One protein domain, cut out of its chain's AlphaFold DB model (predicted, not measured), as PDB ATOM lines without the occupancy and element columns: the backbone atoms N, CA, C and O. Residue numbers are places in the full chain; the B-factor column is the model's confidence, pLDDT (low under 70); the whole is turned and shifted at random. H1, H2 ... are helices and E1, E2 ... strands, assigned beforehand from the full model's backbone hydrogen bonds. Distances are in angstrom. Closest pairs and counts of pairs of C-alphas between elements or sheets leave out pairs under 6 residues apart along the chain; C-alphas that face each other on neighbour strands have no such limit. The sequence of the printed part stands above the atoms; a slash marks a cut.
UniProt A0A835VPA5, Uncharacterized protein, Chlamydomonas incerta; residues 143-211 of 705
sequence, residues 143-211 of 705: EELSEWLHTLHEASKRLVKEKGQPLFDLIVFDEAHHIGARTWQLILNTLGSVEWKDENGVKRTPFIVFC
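AT A GLANCE: This is residues 143 to 211 of the 705 residues of an uncharacterized protein of Chlamydomonas incerta (UniProt A0A835VPA5). A flat slab in three rows: a small sheet of two parallel strands, E1 and E2, along one edge, the shorter helix H2 in the middle, and the long helix H1 along the opposite edge. The two helices run side by side the same way and the strands run back, while H1 extends well past H2 toward the end where a long loop, residues 193 to 206, turns round. The printed part has 69 residues, with two named helices and two named strands in the order H1, E1, H2, E2; the class is mixed, helices and strands, and the sheet's order is E1, E2. The whole is compact, with a radius of gyration of the C-alphas of 12.7 A, and flat, spanning 35 by 26 by 13 A.

HOW THE PARTS SIT: The strands E1, residues 170 to 174, and E2, residues 207 to 211, are parallel neighbours at 14 degrees; C-alphas 172 and 209 face each other at 4.7 A. Across this pair N 173 and O 209 are within hydrogen-bond range at 2.8 A, and so are N 209 and O 171 at 2.9 A. With helix H2, residues 182 to 192, between them along the chain, they form a strand-helix-strand unit, two parallel neighbour strands joined through a helix, with a right-handed crossover. The closest C-alphas of H2 and E2 are those of Gly 192 and Ile 208, 7.4 A apart; those of H2 and E1 are Gly 192 and Ile 171, 7.6 A apart. Helix H1, residues 143 to 163, touches H2 with residues 145 to 153 alone, closest at the C-alphas of His 153 and Leu 191, 5.9 A. H1 and H2 run the same way at a shallow tilt of 9 degrees. H1 and E2 are apart. In H1 and H2 every O i to N i+4 pair is within hydrogen-bond range.

IN THESE COORDINATES: E1 and E2 are each 13.1 A long from first to last C-alpha. H2 is 14.6 A long and begins with C-alpha 182 at (2.759, -18.449, 22.250). H1 is 29.8 A long, from C-alpha 143 at (13.052, -12.456, 22.258) to C-alpha 163 at (-2.351, 10.607, 33.061). E2 ends with C-alpha 211 at (-12.726, -11.851, 15.743).

THE WHOLE: The two C-alphas farthest apart, those of Glu 143 and Asn 200, are 38.1 A apart. The link from H2 to E2, 14 residues, is long, and in it residues 196 to 197 pair antiparallel with residues 203 to 204; the links from H1 to E1 and from E1 to H2 are short. The printed part has no cut. Its mean pLDDT is 85.1, and no printed residue is under 70.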
ATOM      1  N   GLU A 143      12.345 -13.407  21.392       72.31
ATOM      2  CA  GLU A 143      13.052 -12.456  22.258       72.31
ATOM      3  C   GLU A 143      12.859 -10.997  21.791       72.31
ATOM      4  O   GLU A 143      12.423 -10.174  22.590       72.31
ATOM      5  N   GLU A 144      13.066 -10.701  20.493       77.25
ATOM      6  CA  GLU A 144      12.809  -9.379  19.870       77.25
ATOM      7  C   GLU A 144      11.343  -8.936  20.108       77.25
ATOM      8  O   GLU A 144      11.070  -7.771  20.396       77.25
ATOM      9  N   LEU A 145      10.384  -9.873  20.025       79.06
ATOM     10  CA  LEU A 145       8.970  -9.605  20.316       79.06
ATOM     11  C   LEU A 145       8.719  -9.363  21.814       79.06
ATOM     12  O   LEU A 145       7.952  -8.466  22.158       79.06
ATOM     13  N   SER A 146       9.343 -10.143  22.703       80.56
ATOM     14  CA  SER A 146       9.179  -9.982  24.154       80.56
ATOM     15  C   SER A 146       9.740  -8.645  24.637       80.56
ATOM     16  O   SER A 146       9.081  -7.953  25.406       80.56
ATOM     17  N   GLU A 147      10.916  -8.240  24.152       83.88
ATOM     18  CA  GLU A 147      11.540  -6.947  24.460       83.88
ATOM     19  C   GLU A 147      10.657  -5.767  24.013       83.88
ATOM     20  O   GLU A 147      10.421  -4.823  24.776       83.88
ATOM     21  N   TRP A 148      10.079  -5.852  22.811       86.31
ATOM     22  CA  TRP A 148       9.139  -4.851  22.305       86.31
ATOM     23  C   TRP A 148       7.834  -4.798  23.118       86.31
ATOM     24  O   TRP A 148       7.377  -3.709  23.472       86.31
ATOM     25  N   LEU A 149       7.259  -5.949  23.488       87.31
ATOM     26  CA  LEU A 149       6.051  -6.007  24.321       87.31
ATOM     27  C   LEU A 149       6.296  -5.504  25.749       87.31
ATOM     28  O   LEU A 149       5.468  -4.761  26.270       87.31
ATOM     29  N   HIS A 150       7.445  -5.810  26.362       86.12
ATOM     30  CA  HIS A 150       7.839  -5.209  27.641       86.12
ATOM     31  C   HIS A 150       7.999  -3.686  27.525       86.12
ATOM     32  O   HIS A 150       7.546  -2.959  28.407       86.12
ATOM     33  N   THR A 151       8.565  -3.192  26.420       89.12
ATOM     34  CA  THR A 151       8.698  -1.748  26.164       89.12
ATOM     35  C   THR A 151       7.329  -1.061  26.080       89.12
ATOM     36  O   THR A 151       7.130  -0.020  26.706       89.12
ATOM     37  N   LEU A 152       6.356  -1.652  25.372       88.38
ATOM     38  CA  LEU A 152       4.977  -1.147  25.320       88.38
ATOM     39  C   LEU A 152       4.257  -1.240  26.672       88.38
ATOM     40  O   LEU A 152       3.563  -0.303  27.057       88.38
ATOM     41  N   HIS A 153       4.433  -2.338  27.407       88.44
ATOM     42  CA  HIS A 153       3.828  -2.551  28.723       88.44
ATOM     43  C   HIS A 153       4.310  -1.505  29.742       88.44
ATOM     44  O   HIS A 153       3.495  -0.875  30.415       88.44
ATOM     45  N   GLU A 154       5.618  -1.235  29.803       87.94
ATOM     46  CA  GLU A 154       6.171  -0.196  30.680       87.94
ATOM     47  C   GLU A 154       5.828   1.227  30.212       87.94
ATOM     48  O   GLU A 154       5.608   2.101  31.050       87.94
ATOM     49  N   ALA A 155       5.704   1.477  28.903       87.56
ATOM     50  CA  ALA A 155       5.169   2.744  28.395       87.56
ATOM     51  C   ALA A 155       3.699   2.950  28.810       87.56
ATOM     52  O   ALA A 155       3.333   4.033  29.266       87.56
ATOM     53  N   SER A 156       2.878   1.898  28.734       88.12
ATOM     54  CA  SER A 156       1.481   1.911  29.179       88.12
ATOM     55  C   SER A 156       1.372   2.188  30.684       88.12
ATOM     56  O   SER A 156       0.663   3.105  31.090       88.12
ATOM     57  N   LYS A 157       2.166   1.506  31.526       88.56
ATOM     58  CA  LYS A 157       2.232   1.777  32.978       88.56
ATOM     59  C   LYS A 157       2.666   3.202  33.321       88.56
ATOM     60  O   LYS A 157       2.225   3.736  34.339       88.56
ATOM     61  N   ARG A 158       3.552   3.814  32.527       89.88
ATOM     62  CA  ARG A 158       3.951   5.221  32.713       89.88
ATOM     63  C   ARG A 158       2.790   6.159  32.406       89.88
ATOM     64  O   ARG A 158       2.481   6.992  33.246       89.88
ATOM     65  N   LEU A 159       2.079   5.949  31.297       88.44
ATOM     66  CA  LEU A 159       0.873   6.720  30.971       88.44
ATOM     67  C   LEU A 159      -0.217   6.584  32.049       88.44
ATOM     68  O   LEU A 159      -0.787   7.599  32.447       88.44
ATOM     69  N   VAL A 160      -0.421   5.390  32.621       88.31
ATOM     70  CA  VAL A 160      -1.353   5.203  33.752       88.31
ATOM     71  C   VAL A 160      -0.938   6.042  34.967       88.31
ATOM     72  O   VAL A 160      -1.789   6.652  35.607       88.31
ATOM     73  N   LYS A 161       0.363   6.139  35.273       88.56
ATOM     74  CA  LYS A 161       0.877   6.957  36.389       88.56
ATOM     75  C   LYS A 161       0.863   8.463  36.110       88.56
ATOM     76  O   LYS A 161       0.657   9.241  37.032       88.56
ATOM     77  N   GLU A 162       1.116   8.870  34.869       90.25
ATOM     78  CA  GLU A 162       1.241  10.278  34.464       90.25
ATOM     79  C   GLU A 162      -0.107  10.924  34.109       90.25
ATOM     80  O   GLU A 162      -0.244  12.142  34.213       90.25
ATOM     81  N   LYS A 163      -1.084  10.130  33.648       85.50
ATOM     82  CA  LYS A 163      -2.351  10.607  33.061       85.50
ATOM     83  C   LYS A 163      -3.595   9.815  33.483       85.50
ATOM     84  O   LYS A 163      -4.683  10.125  33.011       85.50
ATOM     85  N   GLY A 164      -3.458   8.776  34.307       83.69
ATOM     86  CA  GLY A 164      -4.571   7.906  34.716       83.69
ATOM     87  C   GLY A 164      -5.075   6.937  33.638       83.69
ATOM     88  O   GLY A 164      -5.988   6.167  33.911       83.69
ATOM     89  N   GLN A 165      -4.494   6.940  32.433       84.94
ATOM     90  CA  GLN A 165      -4.993   6.196  31.268       84.94
ATOM     91  C   GLN A 165      -3.903   5.304  30.642       84.94
ATOM     92  O   GLN A 165      -2.730   5.686  30.649       84.94
ATOM     93  N   PRO A 166      -4.254   4.126  30.096       87.88
ATOM     94  CA  PRO A 166      -3.308   3.211  29.460       87.88
ATOM     95  C   PRO A 166      -2.889   3.693  28.061       87.88
ATOM     96  O   PRO A 166      -3.453   4.628  27.500       87.88
ATOM     97  N   LEU A 167      -1.919   3.000  27.456       87.38
ATOM     98  CA  LEU A 167      -1.599   3.145  26.030       87.38
ATOM     99  C   LEU A 167      -2.684   2.542  25.115       87.38
ATOM    100  O   LEU A 167      -2.839   2.990  23.983       87.38
ATOM    101  N   PHE A 168      -3.403   1.526  25.602       88.06
ATOM    102  CA  PHE A 168      -4.493   0.848  24.901       88.06
ATOM    103  C   PHE A 168      -5.625   0.537  25.886       88.06
ATOM    104  O   PHE A 168      -5.397  -0.106  26.909       88.06
ATOM    105  N   ASP A 169      -6.831   0.981  25.555       89.19
ATOM    106  CA  ASP A 169      -8.103   0.705  26.230       89.19
ATOM    107  C   ASP A 169      -8.913  -0.401  25.523       89.19
ATOM    108  O   ASP A 169      -9.711  -1.086  26.158       89.19
ATOM    109  N   LEU A 170      -8.660  -0.613  24.227       89.38
ATOM    110  CA  LEU A 170      -9.250  -1.645  23.373       89.38
ATOM    111  C   LEU A 170      -8.153  -2.450  22.655       89.38
ATOM    112  O   LEU A 170      -7.263  -1.880  22.021       89.38
ATOM    113  N   ILE A 171      -8.247  -3.783  22.689       86.88
ATOM    114  CA  ILE A 171      -7.366  -4.702  21.953       86.88
ATOM    115  C   ILE A 171      -8.224  -5.626  21.081       86.88
ATOM    116  O   ILE A 171      -9.001  -6.432  21.589       86.88
ATOM    117  N   VAL A 172      -8.069  -5.539  19.756       88.69
ATOM    118  CA  VAL A 172      -8.798  -6.384  18.791       88.69
ATOM    119  C   VAL A 172      -7.856  -7.413  18.172       88.69
ATOM    120  O   VAL A 172      -6.835  -7.057  17.583       88.69
ATOM    121  N   PHE A 173      -8.224  -8.687  18.269       84.88
ATOM    122  CA  PHE A 173      -7.516  -9.817  17.677       84.88
ATOM    123  C   PHE A 173      -8.282 -10.351  16.458       84.88
ATOM    124  O   PHE A 173      -9.363 -10.918  16.606       84.88
ATOM    125  N   ASP A 174      -7.709 -10.191  15.264       87.38
ATOM    126  CA  ASP A 174      -8.233 -10.732  13.999       87.38
ATOM    127  C   ASP A 174      -7.633 -12.114  13.675       87.38
ATOM    128  O   ASP A 174      -6.472 -12.377  13.983       87.38
ATOM    129  N   GLU A 175      -8.426 -12.997  13.060       82.81
ATOM    130  CA  GLU A 175      -8.181 -14.447  12.929       82.81
ATOM    131  C   GLU A 175      -7.929 -15.149  14.289       82.81
ATOM    132  O   GLU A 175      -7.014 -15.958  14.461       82.81
ATOM    133  N   ALA A 176      -8.789 -14.861  15.276       82.00
ATOM    134  CA  ALA A 176      -8.664 -15.260  16.684       82.00
ATOM    135  C   ALA A 176      -8.583 -16.768  16.977       82.00
ATOM    136  O   ALA A 176      -8.185 -17.169  18.070       82.00
ATOM    137  N   HIS A 177      -8.843 -17.624  15.989       78.19
ATOM    138  CA  HIS A 177      -8.549 -19.053  16.079       78.19
ATOM    139  C   HIS A 177      -7.038 -19.362  16.244       78.19
ATOM    140  O   HIS A 177      -6.659 -20.509  16.482       78.19
ATOM    141  N   HIS A 178      -6.162 -18.358  16.118       78.62
ATOM    142  CA  HIS A 178      -4.729 -18.448  16.402       78.62
ATOM    143  C   HIS A 178      -4.335 -18.254  17.886       78.62
ATOM    144  O   HIS A 178      -3.140 -18.324  18.177       78.62
ATOM    145  N   ILE A 179      -5.279 -18.074  18.828       75.38
ATOM    146  CA  ILE A 179      -5.004 -17.727  20.247       75.38
ATOM    147  C   ILE A 179      -3.942 -18.594  20.943       75.38
ATOM    148  O   ILE A 179      -3.172 -18.096  21.761       75.38
ATOM    149  N   GLY A 180      -3.873 -19.891  20.612       74.12
ATOM    150  CA  GLY A 180      -2.930 -20.848  21.203       74.12
ATOM    151  C   GLY A 180      -1.474 -20.639  20.765       74.12
ATOM    152  O   GLY A 180      -0.568 -21.329  21.233       74.12
ATOM    153  N   ALA A 181      -1.209 -19.693  19.860       79.62
ATOM    154  CA  ALA A 181       0.142 -19.278  19.527       79.62
ATOM    155  C   ALA A 181       0.797 -18.579  20.729       79.62
ATOM    156  O   ALA A 181       0.302 -17.574  21.234       79.62
ATOM    157  N   ARG A 182       1.986 -19.044  21.140       78.38
ATOM    158  CA  ARG A 182       2.759 -18.449  22.250       78.38
ATOM    159  C   ARG A 182       2.972 -16.932  22.111       78.38
ATOM    160  O   ARG A 182       3.075 -16.243  23.118       78.38
ATOM    161  N   THR A 183       3.038 -16.410  20.885       80.19
ATOM    162  CA  THR A 183       3.153 -14.967  20.615       80.19
ATOM    163  C   THR A 183       1.883 -14.193  20.966       80.19
ATOM    164  O   THR A 183       1.983 -13.084  21.471       80.19
ATOM    165  N   TRP A 184       0.702 -14.776  20.755       82.44
ATOM    166  CA  TRP A 184      -0.590 -14.185  21.110       82.44
ATOM    167  C   TRP A 184      -0.834 -14.220  22.618       82.44
ATOM    168  O   TRP A 184      -1.167 -13.197  23.210       82.44
ATOM    169  N   GLN A 185      -0.556 -15.362  23.251       82.06
ATOM    170  CA  GLN A 185      -0.564 -15.503  24.711       82.06
ATOM    171  C   GLN A 185       0.373 -14.488  25.387       82.06
ATOM    172  O   GLN A 185       0.037 -13.917  26.419       82.06
ATOM    173  N   LEU A 186       1.534 -14.200  24.784       83.38
ATOM    174  CA  LEU A 186       2.444 -13.162  25.275       83.38
ATOM    175  C   LEU A 186       1.855 -11.746  25.141       83.38
ATOM    176  O   LEU A 186       2.051 -10.939  26.045       83.38
ATOM    177  N   ILE A 187       1.114 -11.443  24.066       84.25
ATOM    178  CA  ILE A 187       0.416 -10.153  23.899       84.25
ATOM    179  C   ILE A 187      -0.695 -10.000  24.947       84.25
ATOM    180  O   ILE A 187      -0.748  -8.963  25.602       84.25
ATOM    181  N   LEU A 188      -1.534 -11.024  25.156       83.12
ATOM    182  CA  LEU A 188      -2.569 -11.013  26.200       83.12
ATOM    183  C   LEU A 188      -1.964 -10.765  27.586       83.12
ATOM    184  O   LEU A 188      -2.322  -9.803  28.259       83.12
ATOM    185  N   ASN A 189      -0.986 -11.585  27.975       83.94
ATOM    186  CA  ASN A 189      -0.403 -11.557  29.315       83.94
ATOM    187  C   ASN A 189       0.465 -10.312  29.591       83.94
ATOM    188  O   ASN A 189       0.822 -10.075  30.744       83.94
ATOM    189  N   THR A 190       0.803  -9.512  28.568       85.31
ATOM    190  CA  THR A 190       1.533  -8.239  28.725       85.31
ATOM    191  C   THR A 190       0.649  -7.013  28.514       85.31
ATOM    192  O   THR A 190       0.622  -6.136  29.368       85.31
ATOM    193  N   LEU A 191      -0.077  -6.895  27.403       85.12
ATOM    194  CA  LEU A 191      -0.868  -5.692  27.122       85.12
ATOM    195  C   LEU A 191      -2.266  -5.763  27.746       85.12
ATOM    196  O   LEU A 191      -2.725  -4.760  28.283       85.12
ATOM    197  N   GLY A 192      -2.904  -6.938  27.754       83.75
ATOM    198  CA  GLY A 192      -4.213  -7.153  28.388       83.75
ATOM    199  C   GLY A 192      -4.189  -7.128  29.923       83.75
ATOM    200  O   GLY A 192      -5.228  -6.953  30.547       83.75
ATOM    201  N   SER A 193      -3.009  -7.248  30.539       84.88
ATOM    202  CA  SER A 193      -2.805  -7.191  31.996       84.88
ATOM    203  C   SER A 193      -2.461  -5.791  32.530       84.88
ATOM    204  O   SER A 193      -2.044  -5.652  33.681       84.88
ATOM    205  N   VAL A 194      -2.594  -4.736  31.715       86.12
ATOM    206  CA  VAL A 194      -2.397  -3.354  32.182       86.12
ATOM    207  C   VAL A 194      -3.646  -2.870  32.911       86.12
ATOM    208  O   VAL A 194      -4.697  -2.689  32.306       86.12
ATOM    209  N   GLU A 195      -3.503  -2.603  34.205       89.12
ATOM    210  CA  GLU A 195      -4.594  -2.140  35.060       89.12
ATOM    211  C   GLU A 195      -4.519  -0.624  35.297       89.12
ATOM    212  O   GLU A 195      -3.439  -0.081  35.550       89.12
ATOM    213  N   TRP A 196      -5.665   0.058  35.271       91.75
ATOM    214  CA  TRP A 196      -5.802   1.463  35.678       91.75
ATOM    215  C   TRP A 196      -7.084   1.688  36.491       91.75
ATOM    216  O   TRP A 196      -7.824   0.745  36.775       91.75
ATOM    217  N   LYS A 197      -7.333   2.937  36.899       90.50
ATOM    218  CA  LYS A 197      -8.608   3.369  37.483       90.50
ATOM    219  C   LYS A 197      -9.298   4.345  36.540       90.50
ATOM    220  O   LYS A 197      -8.639   5.249  36.037       90.50
ATOM    221  N   ASP A 198     -10.593   4.164  36.311       84.19
ATOM    222  CA  ASP A 198     -11.392   5.136  35.563       84.19
ATOM    223  C   ASP A 198     -11.724   6.390  36.393       84.19
ATOM    224  O   ASP A 198     -11.304   6.533  37.543       84.19
ATOM    225  N   GLU A 199     -12.483   7.309  35.795       82.94
ATOM    226  CA  GLU A 199     -12.896   8.586  36.396       82.94
ATOM    227  C   GLU A 199     -13.713   8.417  37.693       82.94
ATOM    228  O   GLU A 199     -13.726   9.318  38.528       82.94
ATOM    229  N   ASN A 200     -14.328   7.246  37.905       87.00
ATOM    230  CA  ASN A 200     -15.073   6.891  39.117       87.00
ATOM    231  C   ASN A 200     -14.212   6.096  40.121       87.00
ATOM    232  O   ASN A 200     -14.711   5.605  41.132       87.00
ATOM    233  N   GLY A 201     -12.916   5.920  39.844       84.81
ATOM    234  CA  GLY A 201     -11.985   5.154  40.670       84.81
ATOM    235  C   GLY A 201     -12.091   3.631  40.523       84.81
ATOM    236  O   GLY A 201     -11.387   2.918  41.253       84.81
ATOM    237  N   VAL A 202     -12.926   3.133  39.601       88.44
ATOM    238  CA  VAL A 202     -13.161   1.700  39.364       88.44
ATOM    239  C   VAL A 202     -11.981   1.107  38.602       88.44
ATOM    240  O   VAL A 202     -11.469   1.707  37.657       88.44
ATOM    241  N   LYS A 203     -11.533  -0.082  39.016       88.31
ATOM    242  CA  LYS A 203     -10.408  -0.789  38.392       88.31
ATOM    243  C   LYS A 203     -10.793  -1.275  36.988       88.31
ATOM    244  O   LYS A 203     -11.838  -1.900  36.827       88.31
ATOM    245  N   ARG A 204      -9.952  -1.012  35.985       88.25
ATOM    246  CA  ARG A 204     -10.163  -1.401  34.580       88.25
ATOM    247  C   ARG A 204      -8.939  -2.099  33.990       88.25
ATOM    248  O   ARG A 204      -7.811  -1.817  34.389       88.25
ATOM    249  N   THR A 205      -9.201  -2.959  33.014       88.38
ATOM    250  CA  THR A 205      -8.263  -3.593  32.074       88.38
ATOM    251  C   THR A 205      -8.732  -3.303  30.639       88.38
ATOM    252  O   THR A 205      -9.868  -2.849  30.459       88.38
ATOM    253  N   PRO A 206      -7.899  -3.506  29.597       88.50
ATOM    254  CA  PRO A 206      -8.297  -3.218  28.225       88.50
ATOM    255  C   PRO A 206      -9.410  -4.167  27.783       88.50
ATOM    256  O   PRO A 206      -9.331  -5.368  28.026       88.50
ATOM    257  N   PHE A 207     -10.420  -3.645  27.093       88.12
ATOM    258  CA  PHE A 207     -11.476  -4.469  26.517       88.12
ATOM    259  C   PHE A 207     -10.895  -5.312  25.375       88.12
ATOM    260  O   PHE A 207     -10.270  -4.768  24.460       88.12
ATOM    261  N   ILE A 208     -11.071  -6.635  25.419       86.06
ATOM    262  CA  ILE A 208     -10.469  -7.557  24.446       86.06
ATOM    263  C   ILE A 208     -11.550  -8.133  23.532       86.06
ATOM    264  O   ILE A 208     -12.522  -8.726  23.991       86.06
ATOM    265  N   VAL A 209     -11.371  -7.973  22.219       86.50
ATOM    266  CA  VAL A 209     -12.316  -8.447  21.198       86.50
ATOM    267  C   VAL A 209     -11.652  -9.502  20.322       86.50
ATOM    268  O   VAL A 209     -10.654  -9.230  19.653       86.50
ATOM    269  N   PHE A 210     -12.233 -10.701  20.292       83.56
ATOM    270  CA  PHE A 210     -11.775 -11.821  19.470       83.56
ATOM    271  C   PHE A 210     -12.649 -11.978  18.218       83.56
ATOM    272  O   PHE A 210     -13.808 -12.376  18.301       83.56
ATOM    273  N   CYS A 211     -12.077 -11.703  17.046       84.88
ATOM    274  CA  CYS A 211     -12.726 -11.851  15.743       84.88
ATOM    275  C   CYS A 211     -12.157 -13.074  15.011       84.88
ATOM    276  O   CYS A 211     -10.953 -13.151  14.787       84.88
TER     277      CYS A 211